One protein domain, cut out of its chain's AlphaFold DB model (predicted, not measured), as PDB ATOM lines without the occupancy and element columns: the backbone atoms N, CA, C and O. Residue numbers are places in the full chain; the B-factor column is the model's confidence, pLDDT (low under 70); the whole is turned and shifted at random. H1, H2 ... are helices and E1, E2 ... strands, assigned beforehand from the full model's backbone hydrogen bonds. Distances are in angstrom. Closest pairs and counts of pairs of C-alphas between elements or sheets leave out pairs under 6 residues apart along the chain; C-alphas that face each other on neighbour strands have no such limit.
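Overview. This is residues 3 to 126 of the 137 residues of an uncharacterized protein of Jeotgalibacillus sp. R-1-5s-1 (UniProt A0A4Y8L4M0). A twisted wall of five strands has helices H1 and H2 over one face, crossed at 85 degrees, and its other face is bare of named helices. The longest helix, H3, packs on both H1 and H2 and only grazes the sheet, with residues 107 to 114. The printed part has 124 residues, with three named helices and five named strands in the order E1 H1 H2 E2 E3 E4 E5 H3; the class is mixed, and the sheet E1 E5 E4 E3 E2 is antiparallel. It is compact, with a radius of gyration of the C-alphas of 14.0 A and spans of 38, 32 and 28 A.

Along the chain. Find C-alpha 3 at (241.660, 213.653, 268.689), where E1, residues 3 to 7, 13.5 A, begins. Across the sheet follow E5, residues 94 to 99, 16.5 A; E4, 81 to 89, 26.4 A; E3, 69 to 77, 26.3 A; and E2, 54 to 62, 24.9 A. H1 is residues 13 to 27, 21.8 A; H2 is 39 to 51, 17.6 A; H3, 107 to 125, 27.3 A, ends at C-alpha 125 (232.688, 236.970, 279.463).

Arrangement. E2 E3 E4 E5 form a meander, each strand the antiparallel neighbour of the one before. Look within hydrogen-bond range for N 73 and O 59 of E3 and E2, 2.8 A; N 72 and O 86 of E3 and E4, 2.8 A; N 96 and O 87 of E5 and E4, 2.7 A; and N 4 and O 97 of E1 and E5, 2.8 A. H1 and H2 on the same face make two layers, helices on one face of a sheet, at heights over the sheet of 9.8 A and 8.8 A. H1 touches H2, whose residues 39 to 40 alone take part, closest at the C-alphas of Asp 21 and Phe 39, 6.2 A. H3 touches H2 at a steep tilt of 35.0 degrees, only just steep, opposite ways, with the C-alphas of Leu 43 and Thr 117 closest, 6.1 A. H3 residues 118 to 125 touch H1 residues 13 to 17, about perpendicular at 87 degrees, closest at the C-alphas of Tyr 14 and Val 122, 5.9 A. Every O i to N i+4 pair is within range in H1 and H2, and 13 of 15 in H3.

Size, cuts and confidence. The C-alphas of Lys 49 and Asp 65 are the farthest apart, 39.8 A. The printed part has no cut, and the link from H1 to H2 is long. Look for pLDDT under 70 at residue 11, residues 101 to 103 and residues 123 to 126.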
ATOM      1  N   VAL A   3     241.476 213.155 267.328       82.88
ATOM      2  CA  VAL A   3     241.660 213.653 268.689       82.88
ATOM      3  C   VAL A   3     242.558 214.881 268.639       82.88
ATOM      4  O   VAL A   3     243.712 214.785 268.233       82.88
ATOM      5  N   TYR A   4     242.031 216.009 269.093       80.56
ATOM      6  CA  TYR A   4     242.761 217.256 269.269       80.56
ATOM      7  C   TYR A   4     243.089 217.442 270.741       80.56
ATOM      8  O   TYR A   4     242.247 217.179 271.602       80.56
ATOM      9  N   ARG A   5     244.308 217.892 271.039       82.12
ATOM     10  CA  ARG A   5     244.783 218.099 272.409       82.12
ATOM     11  C   ARG A   5     245.424 219.467 272.560       82.12
ATOM     12  O   ARG A   5     246.142 219.907 271.670       82.12
ATOM     13  N   SER A   6     245.180 220.116 273.691       79.38
ATOM     14  CA  SER A   6     245.783 221.406 274.026       79.38
ATOM     15  C   SER A   6     246.123 221.458 275.512       79.38
ATOM     16  O   SER A   6     245.287 221.116 276.349       79.38
ATOM     17  N   GLN A   7     247.355 221.852 275.834       79.62
ATOM     18  CA  GLN A   7     247.792 222.078 277.210       79.62
ATOM     19  C   GLN A   7     247.565 223.535 277.612       79.62
ATOM     20  O   GLN A   7     247.705 224.440 276.792       79.62
ATOM     21  N   PHE A   8     247.247 223.764 278.883       77.06
ATOM     22  CA  PHE A   8     247.064 225.101 279.441       77.06
ATOM     23  C   PHE A   8     247.888 225.297 280.715       77.06
ATOM     24  O   PHE A   8     248.183 224.354 281.441       77.06
ATOM     25  N   GLN A   9     248.273 226.538 281.013       73.44
ATOM     26  CA  GLN A   9     249.010 226.853 282.244       73.44
ATOM     27  C   GLN A   9     248.075 227.203 283.412       73.44
ATOM     28  O   GLN A   9     248.341 226.797 284.549       73.44
ATOM     29  N   ALA A  10     246.958 227.878 283.123       72.31
ATOM     30  CA  ALA A  10     245.910 228.264 284.069       72.31
ATOM     31  C   ALA A  10     244.553 227.687 283.641       72.31
ATOM     32  O   ALA A  10     244.357 227.431 282.451       72.31
ATOM     33  N   LEU A  11     243.630 227.486 284.598       68.38
ATOM     34  CA  LEU A  11     242.294 226.954 284.313       68.38
ATOM     35  C   LEU A  11     241.628 227.819 283.236       68.38
ATOM     36  O   LEU A  11     241.444 229.021 283.449       68.38
ATOM     37  N   PRO A  12     241.256 227.239 282.091       71.38
ATOM     38  CA  PRO A  12     240.665 228.033 281.045       71.38
ATOM     39  C   PRO A  12     239.312 228.581 281.486       71.38
ATOM     40  O   PRO A  12     238.409 227.820 281.828       71.38
ATOM     41  N   GLN A  13     239.155 229.904 281.431       73.38
ATOM     42  CA  GLN A  13     237.898 230.586 281.769       73.38
ATOM     43  C   GLN A  13     236.707 230.008 280.991       73.38
ATOM     44  O   GLN A  13     235.606 229.900 281.524       73.38
ATOM     45  N   TYR A  14     236.945 229.552 279.758       74.62
ATOM     46  CA  TYR A  14     235.908 228.932 278.943       74.62
ATOM     47  C   TYR A  14     235.327 227.654 279.580       74.62
ATOM     48  O   TYR A  14     234.186 227.332 279.279       74.62
ATOM     49  N   LEU A  15     236.045 226.920 280.447       79.19
ATOM     50  CA  LEU A  15     235.492 225.730 281.114       79.19
ATOM     51  C   LEU A  15     234.401 226.102 282.112       79.19
ATOM     52  O   LEU A  15     233.388 225.412 282.188       79.19
ATOM     53  N   ALA A  16     234.606 227.190 282.858       80.62
ATOM     54  CA  ALA A  16     233.606 227.706 283.783       80.62
ATOM     55  C   ALA A  16     232.365 228.189 283.018       80.62
ATOM     56  O   ALA A  16     231.244 227.878 283.412       80.62
ATOM     57  N   ILE A  17     232.575 228.872 281.886       82.56
ATOM     58  CA  ILE A  17     231.496 229.304 280.987       82.56
ATOM     59  C   ILE A  17     230.751 228.091 280.424       82.56
ATOM     60  O   ILE A  17     229.539 228.013 280.553       82.56
ATOM     61  N   LEU A  18     231.466 227.107 279.874       85.06
ATOM     62  CA  LEU A  18     230.869 225.902 279.297       85.06
ATOM     63  C   LEU A  18     230.055 225.119 280.333       85.06
ATOM     64  O   LEU A  18     228.980 224.616 280.015       85.06
ATOM     65  N   HIS A  19     230.548 225.027 281.571       87.25
ATOM     66  CA  HIS A  19     229.820 224.369 282.650       87.25
ATOM     67  C   HIS A  19     228.549 225.130 283.037       87.25
ATOM     68  O   HIS A  19     227.489 224.522 283.173       87.25
ATOM     69  N   LYS A  20     228.637 226.457 283.164       89.25
ATOM     70  CA  LYS A  20     227.472 227.312 283.407       89.25
ATOM     71  C   LYS A  20     226.435 227.154 282.290       89.25
ATOM     72  O   LYS A  20     225.278 226.861 282.576       89.25
ATOM     73  N   ASP A  21     226.864 227.280 281.039       90.44
ATOM     74  CA  ASP A  21     226.003 227.171 279.862       90.44
ATOM     75  C   ASP A  21     225.353 225.784 279.763       90.44
ATOM     76  O   ASP A  21     224.221 225.662 279.296       90.44
ATOM     77  N   PHE A  22     226.048 224.741 280.233       91.00
ATOM     78  CA  PHE A  22     225.517 223.382 280.306       91.00
ATOM     79  C   PHE A  22     224.419 223.274 281.363       91.00
ATOM     80  O   PHE A  22     223.386 222.660 281.110       91.00
ATOM     81  N   CYS A  23     224.614 223.869 282.541       90.88
ATOM     82  CA  CYS A  23     223.589 223.906 283.580       90.88
ATOM     83  C   CYS A  23     222.330 224.646 283.103       90.88
ATOM     84  O   CYS A  23     221.224 224.171 283.356       90.88
ATOM     85  N   GLU A  24     222.491 225.748 282.364       91.56
ATOM     86  CA  GLU A  24     221.381 226.454 281.710       91.56
ATOM     87  C   GLU A  24     220.674 225.557 280.684       91.56
ATOM     88  O   GLU A  24     219.464 225.380 280.778       91.56
ATOM     89  N   TYR A  25     221.417 224.919 279.770       90.88
ATOM     90  CA  TYR A  25     220.875 223.956 278.795       90.88
ATOM     91  C   TYR A  25     220.119 222.798 279.460       90.88
ATOM     92  O   TYR A  25     219.062 222.374 278.999       90.88
ATOM     93  N   ARG A  26     220.634 222.280 280.577       89.94
ATOM     94  CA  ARG A  26     219.998 221.177 281.301       89.94
ATOM     95  C   ARG A  26     218.674 221.599 281.946       89.94
ATOM     96  O   ARG A  26     217.753 220.784 282.012       89.94
ATOM     97  N   GLY A  27     218.601 222.829 282.455       88.06
ATOM     98  CA  GLY A  27     217.383 223.395 283.039       88.06
ATOM     99  C   GLY A  27     216.357 223.800 281.981       88.06
ATOM    100  O   GLY A  27     215.164 223.578 282.164       88.06
ATOM    101  N   GLU A  28     216.831 224.332 280.856       84.44
ATOM    102  CA  GLU A  28     216.035 224.817 279.734       84.44
ATOM    103  C   GLU A  28     216.246 223.910 278.513       84.44
ATOM    104  O   GLU A  28     217.124 224.124 277.675       84.44
ATOM    105  N   LYS A  29     215.420 222.860 278.423       74.12
ATOM    106  CA  LYS A  29     215.494 221.849 277.354       74.12
ATOM    107  C   LYS A  29     215.160 222.408 275.966       74.12
ATOM    108  O   LYS A  29     215.418 221.734 274.970       74.12
ATOM    109  N   ASN A  30     214.576 223.606 275.871       87.12
ATOM    110  CA  ASN A  30     214.350 224.272 274.596       87.12
ATOM    111  C   ASN A  30     215.515 225.209 274.260       87.12
ATOM    112  O   ASN A  30     215.627 226.323 274.773       87.12
ATOM    113  N   ILE A  31     216.336 224.804 273.292       88.62
ATOM    114  CA  ILE A  31     217.523 225.558 272.871       88.62
ATOM    115  C   ILE A  31     217.232 227.000 272.427       88.62
ATOM    116  O   ILE A  31     218.096 227.873 272.528       88.62
ATOM    117  N   LYS A  32     216.008 227.281 271.959       89.06
ATOM    118  CA  LYS A  32     215.590 228.625 271.531       89.06
ATOM    119  C   LYS A  32     215.394 229.585 272.708       89.06
ATOM    120  O   LYS A  32     215.505 230.796 272.508       89.06
ATOM    121  N   CYS A  33     215.132 229.056 273.901       90.88
ATOM    122  CA  CYS A  33     214.939 229.822 275.131       90.88
ATOM    123  C   CYS A  33     216.266 230.177 275.820       90.88
ATOM    124  O   CYS A  33     216.316 231.133 276.589       90.88
ATOM    125  N   LEU A  34     217.356 229.466 275.511       91.50
ATOM    126  CA  LEU A  34     218.675 229.770 276.068       91.50
ATOM    127  C   LEU A  34     219.162 231.159 275.659       91.50
ATOM    128  O   LEU A  34     218.845 231.612 274.561       91.50
ATOM    129  N   PRO A  35     219.997 231.837 276.457       89.69
ATOM    130  CA  PRO A  35     220.566 233.117 276.058       89.69
ATOM    131  C   PRO A  35     221.292 233.046 274.706       89.69
ATOM    132  O   PRO A  35     221.971 232.071 274.399       89.69
ATOM    133  N   LEU A  36     221.218 234.105 273.892       87.88
ATOM    134  CA  LEU A  36     221.899 234.162 272.579       87.88
ATOM    135  C   LEU A  36     223.424 233.971 272.656       87.88
ATOM    136  O   LEU A  36     224.058 233.668 271.650       87.88
ATOM    137  N   HIS A  37     224.007 234.204 273.829       85.00
ATOM    138  CA  HIS A  37     225.434 234.045 274.099       85.00
ATOM    139  C   HIS A  37     225.793 232.681 274.706       85.00
ATOM    140  O   HIS A  37     226.978 232.414 274.897       85.00
ATOM    141  N   ASN A  38     224.799 231.844 275.014       90.25
ATOM    142  CA  ASN A  38     225.019 230.504 275.532       90.25
ATOM    143  C   ASN A  38     225.715 229.658 274.458       90.25
ATOM    144  O   ASN A  38     225.285 229.615 273.298       90.25
ATOM    145  N   PHE A  39     226.789 228.978 274.853       89.75
ATOM    146  CA  PHE A  39     227.620 228.153 273.988       89.75
ATOM    147  C   PHE A  39     226.797 227.170 273.152       89.75
ATOM    148  O   PHE A  39     227.007 227.082 271.944       89.75
ATOM    149  N   PHE A  40     225.835 226.467 273.756       90.88
ATOM    150  CA  PHE A  40     225.046 225.432 273.084       90.88
ATOM    151  C   PHE A  40     224.105 226.021 272.038       90.88
ATOM    152  O   PHE A  40     224.019 225.496 270.929       90.88
ATOM    153  N   ARG A  41     223.477 227.163 272.337       91.69
ATOM    154  CA  ARG A  41     222.650 227.887 271.362       91.69
ATOM    155  C   ARG A  41     223.483 228.427 270.200       91.69
ATOM    156  O   ARG A  41     223.057 228.365 269.049       91.69
ATOM    157  N   MET A  42     224.673 228.952 270.479       90.81
ATOM    158  CA  MET A  42     225.580 229.449 269.440       90.81
ATOM    159  C   MET A  42     226.126 228.325 268.561       90.81
ATOM    160  O   MET A  42     226.244 228.493 267.347       90.81
ATOM    161  N   LEU A  43     226.464 227.197 269.181       89.88
ATOM    162  CA  LEU A  43     226.901 225.985 268.510       89.88
ATOM    163  C   LEU A  43     225.816 225.492 267.548       89.88
ATOM    164  O   LEU A  43     226.091 225.357 266.359       89.88
ATOM    165  N   ASP A  44     224.594 225.301 268.050       91.44
ATOM    166  CA  ASP A  44     223.432 224.898 267.257       91.44
ATOM    167  C   ASP A  44     223.185 225.853 266.092       91.44
ATOM    168  O   ASP A  44     223.146 225.421 264.947       91.44
ATOM    169  N   HIS A  45     223.148 227.162 266.348       91.62
ATOM    170  CA  HIS A  45     222.930 228.152 265.296       91.62
ATOM    171  C   HIS A  45     223.969 228.059 264.167       91.62
ATOM    172  O   HIS A  45     223.617 228.146 262.989       91.62
ATOM    173  N   ARG A  46     225.255 227.884 264.503       89.88
ATOM    174  CA  ARG A  46     226.334 227.784 263.506       89.88
ATOM    175  C   ARG A  46     226.261 226.477 262.720       89.88
ATOM    176  O   ARG A  46     226.349 226.516 261.496       89.88
ATOM    177  N   PHE A  47     226.063 225.345 263.396       88.88
ATOM    178  CA  PHE A  47     225.904 224.054 262.724       88.88
ATOM    179  C   PHE A  47     224.650 224.007 261.853       88.88
ATOM    180  O   PHE A  47     224.704 223.491 260.737       88.88
ATOM    181  N   PHE A  48     223.553 224.607 262.305       90.19
ATOM    182  CA  PHE A  48     222.314 224.657 261.547       90.19
ATOM    183  C   PHE A  48     222.482 225.512 260.293       90.19
ATOM    184  O   PHE A  48     222.136 225.087 259.193       90.19
ATOM    185  N   LYS A  49     223.096 226.693 260.433       89.00
ATOM    186  CA  LYS A  49     223.347 227.599 259.309       89.00
ATOM    187  C   LYS A  49     224.269 226.988 258.252       89.00
ATOM    188  O   LYS A  49     224.013 227.164 257.066       89.00
ATOM    189  N   GLU A  50     225.348 226.325 258.669       86.31
ATOM    190  CA  GLU A  50     226.364 225.810 257.741       86.31
ATOM    191  C   GLU A  50     226.012 224.428 257.176       86.31
ATOM    192  O   GLU A  50     226.307 224.158 256.016       86.31
ATOM    193  N   HIS A  51     225.366 223.567 257.967       85.50
ATOM    194  CA  HIS A  51     225.211 222.143 257.643       85.50
ATOM    195  C   HIS A  51     223.789 221.599 257.823       85.50
ATOM    196  O   HIS A  51     223.578 220.412 257.592       85.50
ATOM    197  N   GLN A  52     222.810 222.427 258.216       88.75
ATOM    198  CA  GLN A  52     221.440 221.989 258.550       88.75
ATOM    199  C   GLN A  52     221.426 220.892 259.630       88.75
ATOM    200  O   GLN A  52     220.653 219.936 259.577       88.75
ATOM    201  N   ILE A  53     222.334 221.023 260.597       88.69
ATOM    202  CA  ILE A  53     222.508 220.105 261.721       88.69
ATOM    203  C   ILE A  53     222.209 220.860 263.009       88.69
ATOM    204  O   ILE A  53     222.735 221.951 263.219       88.69
ATOM    205  N   SER A  54     221.416 220.258 263.886       91.06
ATOM    206  CA  SER A  54     221.040 220.849 265.169       91.06
ATOM    207  C   SER A  54     221.623 220.085 266.345       91.06
ATOM    208  O   SER A  54     221.990 218.915 266.231       91.06
ATOM    209  N   LEU A  55     221.709 220.754 267.490       91.25
ATOM    210  CA  LEU A  55     222.000 220.104 268.759       91.25
ATOM    211  C   LEU A  55     220.841 219.179 269.136       91.25
ATOM    212  O   LEU A  55     219.700 219.619 269.243       91.25
ATOM    213  N   ASP A  56     221.158 217.905 269.342       91.88
ATOM    214  CA  ASP A  56     220.209 216.870 269.757       91.88
ATOM    215  C   ASP A  56     220.275 216.668 271.270       91.88
ATOM    216  O   ASP A  56     219.271 216.768 271.968       91.88
ATOM    217  N   ASP A  57     221.484 216.446 271.789       90.88
ATOM    218  CA  ASP A  57     221.701 216.185 273.208       90.88
ATOM    219  C   ASP A  57     223.080 216.673 273.664       90.88
ATOM    220  O   ASP A  57     224.062 216.659 272.910       90.88
ATOM    221  N   CYS A  58     223.173 217.053 274.934       91.00
ATOM    222  CA  CYS A  58     224.441 217.233 275.619       91.00
ATOM    223  C   CYS A  58     224.396 216.589 277.003       91.00
ATOM    224  O   CYS A  58     223.531 216.880 277.825       91.00
ATOM    225  N   GLN A  59     225.399 215.761 277.285       92.19
ATOM    226  CA  GLN A  59     225.563 215.078 278.561       92.19
ATOM    227  C   GLN A  59     226.880 215.501 279.194       92.19
ATOM    228  O   GLN A  59     227.912 215.517 278.520       92.19
ATOM    229  N   SER A  60     226.860 215.796 280.490       90.81
ATOM    230  CA  SER A  60     228.073 215.916 281.293       90.81
ATOM    231  C   SER A  60     228.241 214.675 282.160       90.81
ATOM    232  O   SER A  60     227.267 214.108 282.658       90.81
ATOM    233  N   TYR A  61     229.483 214.236 282.318       88.88
ATOM    234  CA  TYR A  61     229.823 213.077 283.129       88.88
ATOM    235  C   TYR A  61     230.754 213.520 284.242       88.88
ATOM    236  O   TYR A  61     231.827 214.076 283.991       88.88
ATOM    237  N   HIS A  62     230.324 213.254 285.471       82.94
ATOM    238  CA  HIS A  62     231.128 213.428 286.666       82.94
ATOM    239  C   HIS A  62     231.584 212.051 287.145       82.94
ATOM    240  O   HIS A  62     230.763 211.172 287.390       82.94
ATOM    241  N   TYR A  63     232.890 211.888 287.333       84.31
ATOM    242  CA  TYR A  63     233.492 210.677 287.884       84.31
ATOM    243  C   TYR A  63     233.878 210.941 289.346       84.31
ATOM    244  O   TYR A  63     234.791 211.738 289.577       84.31
ATOM    245  N   PRO A  64     233.184 210.365 290.348       85.50
ATOM    246  CA  PRO A  64     233.470 210.630 291.764       85.50
ATOM    247  C   PRO A  64     234.910 210.290 292.170       85.50
ATOM    248  O   PRO A  64     235.512 210.994 292.973       85.50
ATOM    249  N   ASP A  65     235.490 209.256 291.559       91.06
ATOM    250  CA  ASP A  65     236.880 208.825 291.733       91.06
ATOM    251  C   ASP A  65     237.888 209.724 290.988       91.06
ATOM    252  O   ASP A  65     239.091 209.701 291.263       91.06
ATOM    253  N   ARG A  66     237.416 210.540 290.036       89.69
ATOM    254  CA  ARG A  66     238.240 211.421 289.195       89.69
ATOM    255  C   ARG A  66     237.605 212.811 289.055       89.69
ATOM    256  O   ARG A  66     237.321 213.238 287.938       89.69
ATOM    257  N   PRO A  67     237.472 213.580 290.152       87.12
ATOM    258  CA  PRO A  67     236.840 214.909 290.131       87.12
ATOM    259  C   PRO A  67     237.634 215.951 289.326       87.12
ATOM    260  O   PRO A  67     237.135 217.019 288.993       87.12
ATOM    261  N   HIS A  68     238.889 215.642 288.995       87.06
ATOM    262  CA  HIS A  68     239.729 216.449 288.115       87.06
ATOM    263  C   HIS A  68     239.398 216.263 286.627       87.06
ATOM    264  O   HIS A  68     239.988 216.955 285.799       87.06
ATOM    265  N   LEU A  69     238.515 215.323 286.278       89.81
ATOM    266  CA  LEU A  69     238.065 215.097 284.913       89.81
ATOM    267  C   LEU A  69     236.681 215.708 284.719       89.81
ATOM    268  O   LEU A  69     235.716 215.316 285.370       89.81
ATOM    269  N   ILE A  70     236.588 216.628 283.768       89.00
ATOM    270  CA  ILE A  70     235.324 217.187 283.294       89.00
ATOM    271  C   ILE A  70     235.095 216.648 281.892       89.00
ATOM    272  O   ILE A  70     235.958 216.796 281.026       89.00
ATOM    273  N   TYR A  71     233.944 216.028 281.653       91.75
ATOM    274  CA  TYR A  71     233.647 215.407 280.370       91.75
ATOM    275  C   TYR A  71     232.257 215.796 279.873       91.75
ATOM    276  O   TYR A  71     231.278 215.646 280.598       91.75
ATOM    277  N   TYR A  72     232.182 216.248 278.623       91.69
ATOM    278  CA  TYR A  72     230.944 216.522 277.906       91.69
ATOM    279  C   TYR A  72     230.871 215.679 276.636       91.69
ATOM    280  O   TYR A  72     231.814 215.628 275.844       91.69
ATOM    281  N   LYS A  73     229.720 215.056 276.415       92.81
ATOM    282  CA  LYS A  73     229.339 214.416 275.160       92.81
ATOM    283  C   LYS A  73     228.294 215.295 274.503       92.81
ATOM    284  O   LYS A  73     227.256 215.550 275.102       92.81
ATOM    285  N   ILE A  74     228.569 215.752 273.292       91.31
ATOM    286  CA  ILE A  74     227.659 216.602 272.531       91.31
ATOM    287  C   ILE A  74     227.259 215.845 271.275       91.31
ATOM    288  O   ILE A  74     228.117 215.434 270.488       91.31
ATOM    289  N   LYS A  75     225.957 215.641 271.109       91.50
ATOM    290  CA  LYS A  75     225.357 214.968 269.967       91.50
ATOM    291  C   LYS A  75     224.619 215.993 269.120       91.50
ATOM    292  O   LYS A  75     223.790 216.753 269.608       91.50
ATOM    293  N   LEU A  76     224.946 215.989 267.841       90.06
ATOM    294  CA  LEU A  76     224.322 216.789 266.811       90.06
ATOM    295  C   LEU A  76     223.589 215.862 265.837       90.06
ATOM    296  O   LEU A  76     224.096 214.782 265.512       90.06
ATOM    297  N   GLN A  77     222.428 216.289 265.353       89.75
ATOM    298  CA  GLN A  77     221.574 215.522 264.453       89.75
ATOM    299  C   GLN A  77     221.231 216.339 263.203       89.75
ATOM    300  O   GLN A  77     220.780 217.477 263.283       89.75
ATOM    301  N   GLY A  78     221.429 215.722 262.041       85.12
ATOM    302  CA  GLY A  78     220.898 216.167 260.752       85.12
ATOM    303  C   GLY A  78     220.625 214.944 259.882       85.12
ATOM    304  O   GLY A  78     220.033 213.976 260.364       85.12
ATOM    305  N   LYS A  79     221.108 214.948 258.631       81.38
ATOM    306  CA  LYS A  79     221.090 213.748 257.766       81.38
ATOM    307  C   LYS A  79     221.901 212.593 258.359       81.38
ATOM    308  O   LYS A  79     221.481 211.444 258.288       81.38
ATOM    309  N   SER A  80     223.021 212.919 258.999       74.25
ATOM    310  CA  SER A  80     223.823 212.003 259.801       74.25
ATOM    311  C   SER A  80     223.958 212.523 261.233       74.25
ATOM    312  O   SER A  80     223.852 213.723 261.503       74.25
ATOM    313  N   SER A  81     224.162 211.603 262.177       82.69
ATOM    314  CA  SER A  81     224.438 211.954 263.569       82.69
ATOM    315  C   SER A  81     225.933 212.195 263.764       82.69
ATOM    316  O   SER A  81     226.751 211.319 263.462       82.69
ATOM    317  N   LEU A  82     226.297 213.333 264.345       86.00
ATOM    318  CA  LEU A  82     227.670 213.672 264.699       86.00
ATOM    319  C   LEU A  82     227.774 213.784 266.219       86.00
ATOM    320  O   LEU A  82     227.137 214.629 266.830       86.00
ATOM    321  N   THR A  83     228.591 212.943 266.849       89.56
ATOM    322  CA  THR A  83     228.869 213.049 268.289       89.56
ATOM    323  C   THR A  83     230.314 213.443 268.501       89.56
ATOM    324  O   THR A  83     231.207 212.781 267.978       89.56
ATOM    325  N   PHE A  84     230.560 214.476 269.295       88.50
ATOM    326  CA  PHE A  84     231.903 214.831 269.721       88.50
ATOM    327  C   PHE A  84     232.012 214.875 271.236       88.50
ATOM    328  O   PHE A  84     231.031 215.034 271.964       88.50
ATOM    329  N   TYR A  85     233.238 214.692 271.701       90.06
ATOM    330  CA  TYR A  85     233.551 214.545 273.108       90.06
ATOM    331  C   TYR A  85     234.549 215.600 273.511       90.06
ATOM    332  O   TYR A  85     235.613 215.726 272.905       90.06
ATOM    333  N   PHE A  86     234.208 216.333 274.550       88.88
ATOM    334  CA  PHE A  86     235.057 217.323 275.157       88.88
ATOM    335  C   PHE A  86     235.482 216.805 276.526       88.88
ATOM    336  O   PHE A  86     234.643 216.545 277.380       88.88
ATOM    337  N   MET A  87     236.780 216.653 276.747       90.06
ATOM    338  CA  MET A  87     237.343 216.235 278.023       90.06
ATOM    339  C   MET A  87     238.352 217.276 278.486       90.06
ATOM    340  O   MET A  87     239.221 217.689 277.721       90.06
ATOM    341  N   CYS A  88     238.285 217.651 279.754       88.50
ATOM    342  CA  CYS A  88     239.323 218.411 280.414       88.50
ATOM    343  C   CYS A  88     239.868 217.625 281.605       88.50
ATOM    344  O   CYS A  88     239.110 217.222 282.481       88.50
ATOM    345  N   ASP A  89     241.182 217.420 281.619       90.38
ATOM    346  CA  ASP A  89     241.933 216.897 282.752       90.38
ATOM    347  C   ASP A  89     242.634 218.062 283.455       90.38
ATOM    348  O   ASP A  89     243.617 218.615 282.956       90.38
ATOM    349  N   LEU A  90     242.109 218.444 284.619       87.25
ATOM    350  CA  LEU A  90     242.607 219.563 285.415       87.25
ATOM    351  C   LEU A  90     243.981 219.284 286.034       87.25
ATOM    352  O   LEU A  90     244.753 220.220 286.235       87.25
ATOM    353  N   ARG A  91     244.319 218.015 286.303       89.94
ATOM    354  CA  ARG A  91     245.631 217.634 286.855       89.94
ATOM    355  C   ARG A  91     246.711 217.727 285.791       89.94
ATOM    356  O   ARG A  91     247.765 218.304 286.031       89.94
ATOM    357  N   LYS A  92     246.432 217.183 284.605       90.12
ATOM    358  CA  LYS A  92     247.349 217.236 283.455       90.12
ATOM    359  C   LYS A  92     247.293 218.564 282.708       90.12
ATOM    360  O   LYS A  92     248.032 218.740 281.743       90.12
ATOM    361  N   LYS A  93     246.397 219.463 283.126       85.25
ATOM    362  CA  LYS A  93     246.082 220.722 282.456       85.25
ATOM    363  C   LYS A  93     245.874 220.535 280.950       85.25
ATOM    364  O   LYS A  93     246.456 221.238 280.125       85.25
ATOM    365  N   LEU A  94     245.087 219.519 280.600       86.56
ATOM    366  CA  LEU A  94     244.934 219.028 279.237       86.56
ATOM    367  C   LEU A  94     243.473 219.094 278.811       86.56
ATOM    368  O   LEU A  94     242.600 218.490 279.425       86.56
ATOM    369  N   LEU A  95     243.223 219.774 277.702       85.62
ATOM    370  CA  LEU A  95     241.980 219.689 276.958       85.62
ATOM    371  C   LEU A  95     242.108 218.643 275.863       85.62
ATOM    372  O   LEU A  95     243.115 218.590 275.161       85.62
ATOM    373  N   THR A  96     241.070 217.837 275.692       87.31
ATOM    374  CA  THR A  96     240.943 216.879 274.602       87.31
ATOM    375  C   THR A  96     239.579 217.027 273.941       87.31
ATOM    376  O   THR A  96     238.551 216.903 274.598       87.31
ATOM    377  N   LEU A  97     239.573 217.237 272.630       86.38
ATOM    378  CA  LEU A  97     238.377 217.214 271.795       86.38
ATOM    379  C   LEU A  97     238.466 216.005 270.861       86.38
ATOM    380  O   LEU A  97     239.404 215.902 270.076       86.38
ATOM    381  N   SER A  98     237.505 215.088 270.939       86.88
ATOM    382  CA  SER A  98     237.472 213.873 270.115       86.88
ATOM    383  C   SER A  98     236.256 213.852 269.199       86.88
ATOM    384  O   SER A  98     235.145 214.147 269.633       86.88
ATOM    385  N   MET A  99     236.462 213.476 267.936       84.19
ATOM    386  CA  MET A  99     235.441 213.501 266.880       84.19
ATOM    387  C   MET A  99     235.508 212.224 266.019       84.19
ATOM    388  O   MET A  99     236.568 211.588 265.926       84.19
ATOM    389  N   PRO A 100     234.413 211.788 265.374       80.12
ATOM    390  CA  PRO A 100     234.427 210.611 264.514       80.12
ATOM    391  C   PRO A 100     235.290 210.838 263.264       80.12
ATOM    392  O   PRO A 100     235.344 211.926 262.701       80.12
ATOM    393  N   LYS A 101     235.979 209.775 262.817       68.69
ATOM    394  CA  LYS A 101     236.843 209.818 261.615       68.69
ATOM    395  C   LYS A 101     236.028 209.984 260.326       68.69
ATOM    396  O   LYS A 101     236.524 210.575 259.382       68.69
ATOM    397  N   ARG A 102     234.803 209.457 260.299       64.75
ATOM    398  CA  ARG A 102     233.867 209.544 259.174       64.75
ATOM    399  C   ARG A 102     232.725 210.477 259.559       64.75
ATOM    400  O   ARG A 102     231.659 210.014 259.944       64.75
ATOM    401  N   ALA A 103     233.003 211.774 259.569       63.72
ATOM    402  CA  ALA A 103     231.950 212.778 259.593       63.72
ATOM    403  C   ALA A 103     231.659 213.162 258.139       63.72
ATOM    404  O   ALA A 103     232.595 213.291 257.352       63.72
ATOM    405  N   GLU A 104     230.386 213.325 257.778       70.81
ATOM    406  CA  GLU A 104     230.013 213.892 256.471       70.81
ATOM    407  C   GLU A 104     230.528 215.333 256.326       70.81
ATOM    408  O   GLU A 104     230.833 215.791 255.229       70.81
ATOM    409  N   ILE A 105     230.690 216.028 257.454       74.00
ATOM    410  CA  ILE A 105     231.294 217.354 257.534       74.00
ATOM    411  C   ILE A 105     232.814 217.224 257.648       74.00
ATOM    412  O   ILE A 105     233.322 216.449 258.464       74.00
ATOM    413  N   SER A 106     233.550 218.048 256.900       78.31
ATOM    414  CA  SER A 106     235.008 218.101 257.012       78.31
ATOM    415  C   SER A 106     235.451 218.475 258.433       78.31
ATOM    416  O   SER A 106     234.901 219.377 259.073       78.31
ATOM    417  N   HIS A 107     236.497 217.813 258.932       73.56
ATOM    418  CA  HIS A 107     237.032 218.086 260.273       73.56
ATOM    419  C   HIS A 107     237.517 219.525 260.427       73.56
ATOM    420  O   HIS A 107     237.372 220.107 261.500       73.56
ATOM    421  N   HIS A 108     238.018 220.123 259.344       76.00
ATOM    422  CA  HIS A 108     238.377 221.537 259.312       76.00
ATOM    423  C   HIS A 108     237.170 222.447 259.588       76.00
ATOM    424  O   HIS A 108     237.266 223.352 260.415       76.00
ATOM    425  N   SER A 109     236.024 222.195 258.943       79.06
ATOM    426  CA  SER A 109     234.805 222.984 259.166       79.06
ATOM    427  C   SER A 109     234.306 222.828 260.601       79.06
ATOM    428  O   SER A 109     234.052 223.828 261.271       79.06
ATOM    429  N   ILE A 110     234.276 221.599 261.119       77.75
ATOM    430  CA  ILE A 110     233.888 221.341 262.508       77.75
ATOM    431  C   ILE A 110     234.819 222.071 263.495       77.75
ATOM    432  O   ILE A 110     234.350 222.744 264.415       77.75
ATOM    433  N   GLY A 111     236.136 221.966 263.294       76.81
ATOM    434  CA  GLY A 111     237.133 222.645 264.121       76.81
ATOM    435  C   GLY A 111     236.969 224.165 264.089       76.81
ATOM    436  O   GLY A 111     237.013 224.810 265.135       76.81
ATOM    437  N   LYS A 112     236.693 224.734 262.909       80.44
ATOM    438  CA  LYS A 112     236.427 226.167 262.727       80.44
ATOM    439  C   LYS A 112     235.155 226.612 263.450       80.44
ATOM    440  O   LYS A 112     235.181 227.641 264.125       80.44
ATOM    441  N   ILE A 113     234.062 225.854 263.346       82.56
ATOM    442  CA  ILE A 113     232.815 226.151 264.064       82.56
ATOM    443  C   ILE A 113     233.080 226.162 265.570       82.56
ATOM    444  O   ILE A 113     232.748 227.141 266.235       82.56
ATOM    445  N   LEU A 114     233.740 225.130 266.103       80.81
ATOM    446  CA  LEU A 114     234.038 225.032 267.533       80.81
ATOM    447  C   LEU A 114     234.951 226.153 268.024       80.81
ATOM    448  O   LEU A 114     234.630 226.792 269.024       80.81
ATOM    449  N   ALA A 115     236.043 226.436 267.311       77.50
ATOM    450  CA  ALA A 115     236.943 227.531 267.655       77.50
ATOM    451  C   ALA A 115     236.191 228.871 267.693       77.50
ATOM    452  O   ALA A 115     236.292 229.609 268.670       77.50
ATOM    453  N   ASN A 116     235.359 229.143 266.684       80.88
ATOM    454  CA  ASN A 116     234.575 230.372 266.619       80.88
ATOM    455  C   ASN A 116     233.514 230.470 267.725       80.88
ATOM    456  O   ASN A 116     233.267 231.566 268.234       80.88
ATOM    457  N   THR A 117     232.869 229.359 268.092       82.31
ATOM    458  CA  THR A 117     231.908 229.330 269.205       82.31
ATOM    459  C   THR A 117     232.616 229.614 270.523       82.31
ATOM    460  O   THR A 117     232.201 230.517 271.242       82.31
ATOM    461  N   ILE A 118     233.732 228.931 270.798       77.88
ATOM    462  CA  ILE A 118     234.510 229.123 272.029       77.88
ATOM    463  C   ILE A 118     235.021 230.564 272.127       77.88
ATOM    464  O   ILE A 118     234.817 231.217 273.149       77.88
ATOM    465  N   SER A 119     235.642 231.090 271.065       75.75
ATOM    466  CA  SER A 119     236.143 232.468 271.046       75.75
ATOM    467  C   SER A 119     235.038 233.483 271.333       75.75
ATOM    468  O   SER A 119     235.255 234.420 272.098       75.75
ATOM    469  N   ALA A 120     233.848 233.291 270.765       78.12
ATOM    470  CA  ALA A 120     232.748 234.224 270.949       78.12
ATOM    471  C   ALA A 120     232.097 234.124 272.346       78.12
ATOM    472  O   ALA A 120     231.744 235.160 272.913       78.12
ATOM    473  N   SER A 121     232.011 232.926 272.940       71.94
ATOM    474  CA  SER A 121     231.567 232.747 274.335       71.94
ATOM    475  C   SER A 121     232.543 233.389 275.333       71.94
ATOM    476  O   SER A 121     232.126 234.040 276.289       71.94
ATOM    477  N   VAL A 122     233.851 233.287 275.081       70.56
ATOM    478  CA  VAL A 122     234.904 233.881 275.924       70.56
ATOM    479  C   VAL A 122     234.933 235.406 275.831       70.56
ATOM    480  O   VAL A 122     234.919 236.082 276.856       70.56
ATOM    481  N   GLN A 123     234.930 235.971 274.618       68.44
ATOM    482  CA  GLN A 123     235.011 237.425 274.408       68.44
ATOM    483  C   GLN A 123     233.873 238.203 275.083       68.44
ATOM    484  O   GLN A 123     234.052 239.363 275.443       68.44
ATOM    485  N   LYS A 124     232.704 237.583 275.271       63.03
ATOM    486  CA  LYS A 124     231.595 238.216 275.995       63.03
ATOM    487  C   LYS A 124     231.715 238.119 277.513       63.03
ATOM    488  O   LYS A 124     231.152 238.961 278.204       63.03
ATOM    489  N   SER A 125     232.455 237.138 278.026       54.25
ATOM    490  CA  SER A 125     232.688 236.970 279.463       54.25
ATOM    491  C   SER A 125     233.891 237.767 279.978       54.25
ATOM    492  O   SER A 125     233.984 238.016 281.177       54.25
ATOM    493  N   SER A 126     234.813 238.172 279.101       49.12
ATOM    494  CA  SER A 126     236.025 238.908 279.467       49.12
ATOM    495  C   SER A 126     236.290 240.045 278.482       49.12
ATOM    496  O   SER A 126     236.396 239.799 277.284       49.12
TER     497      SER A 126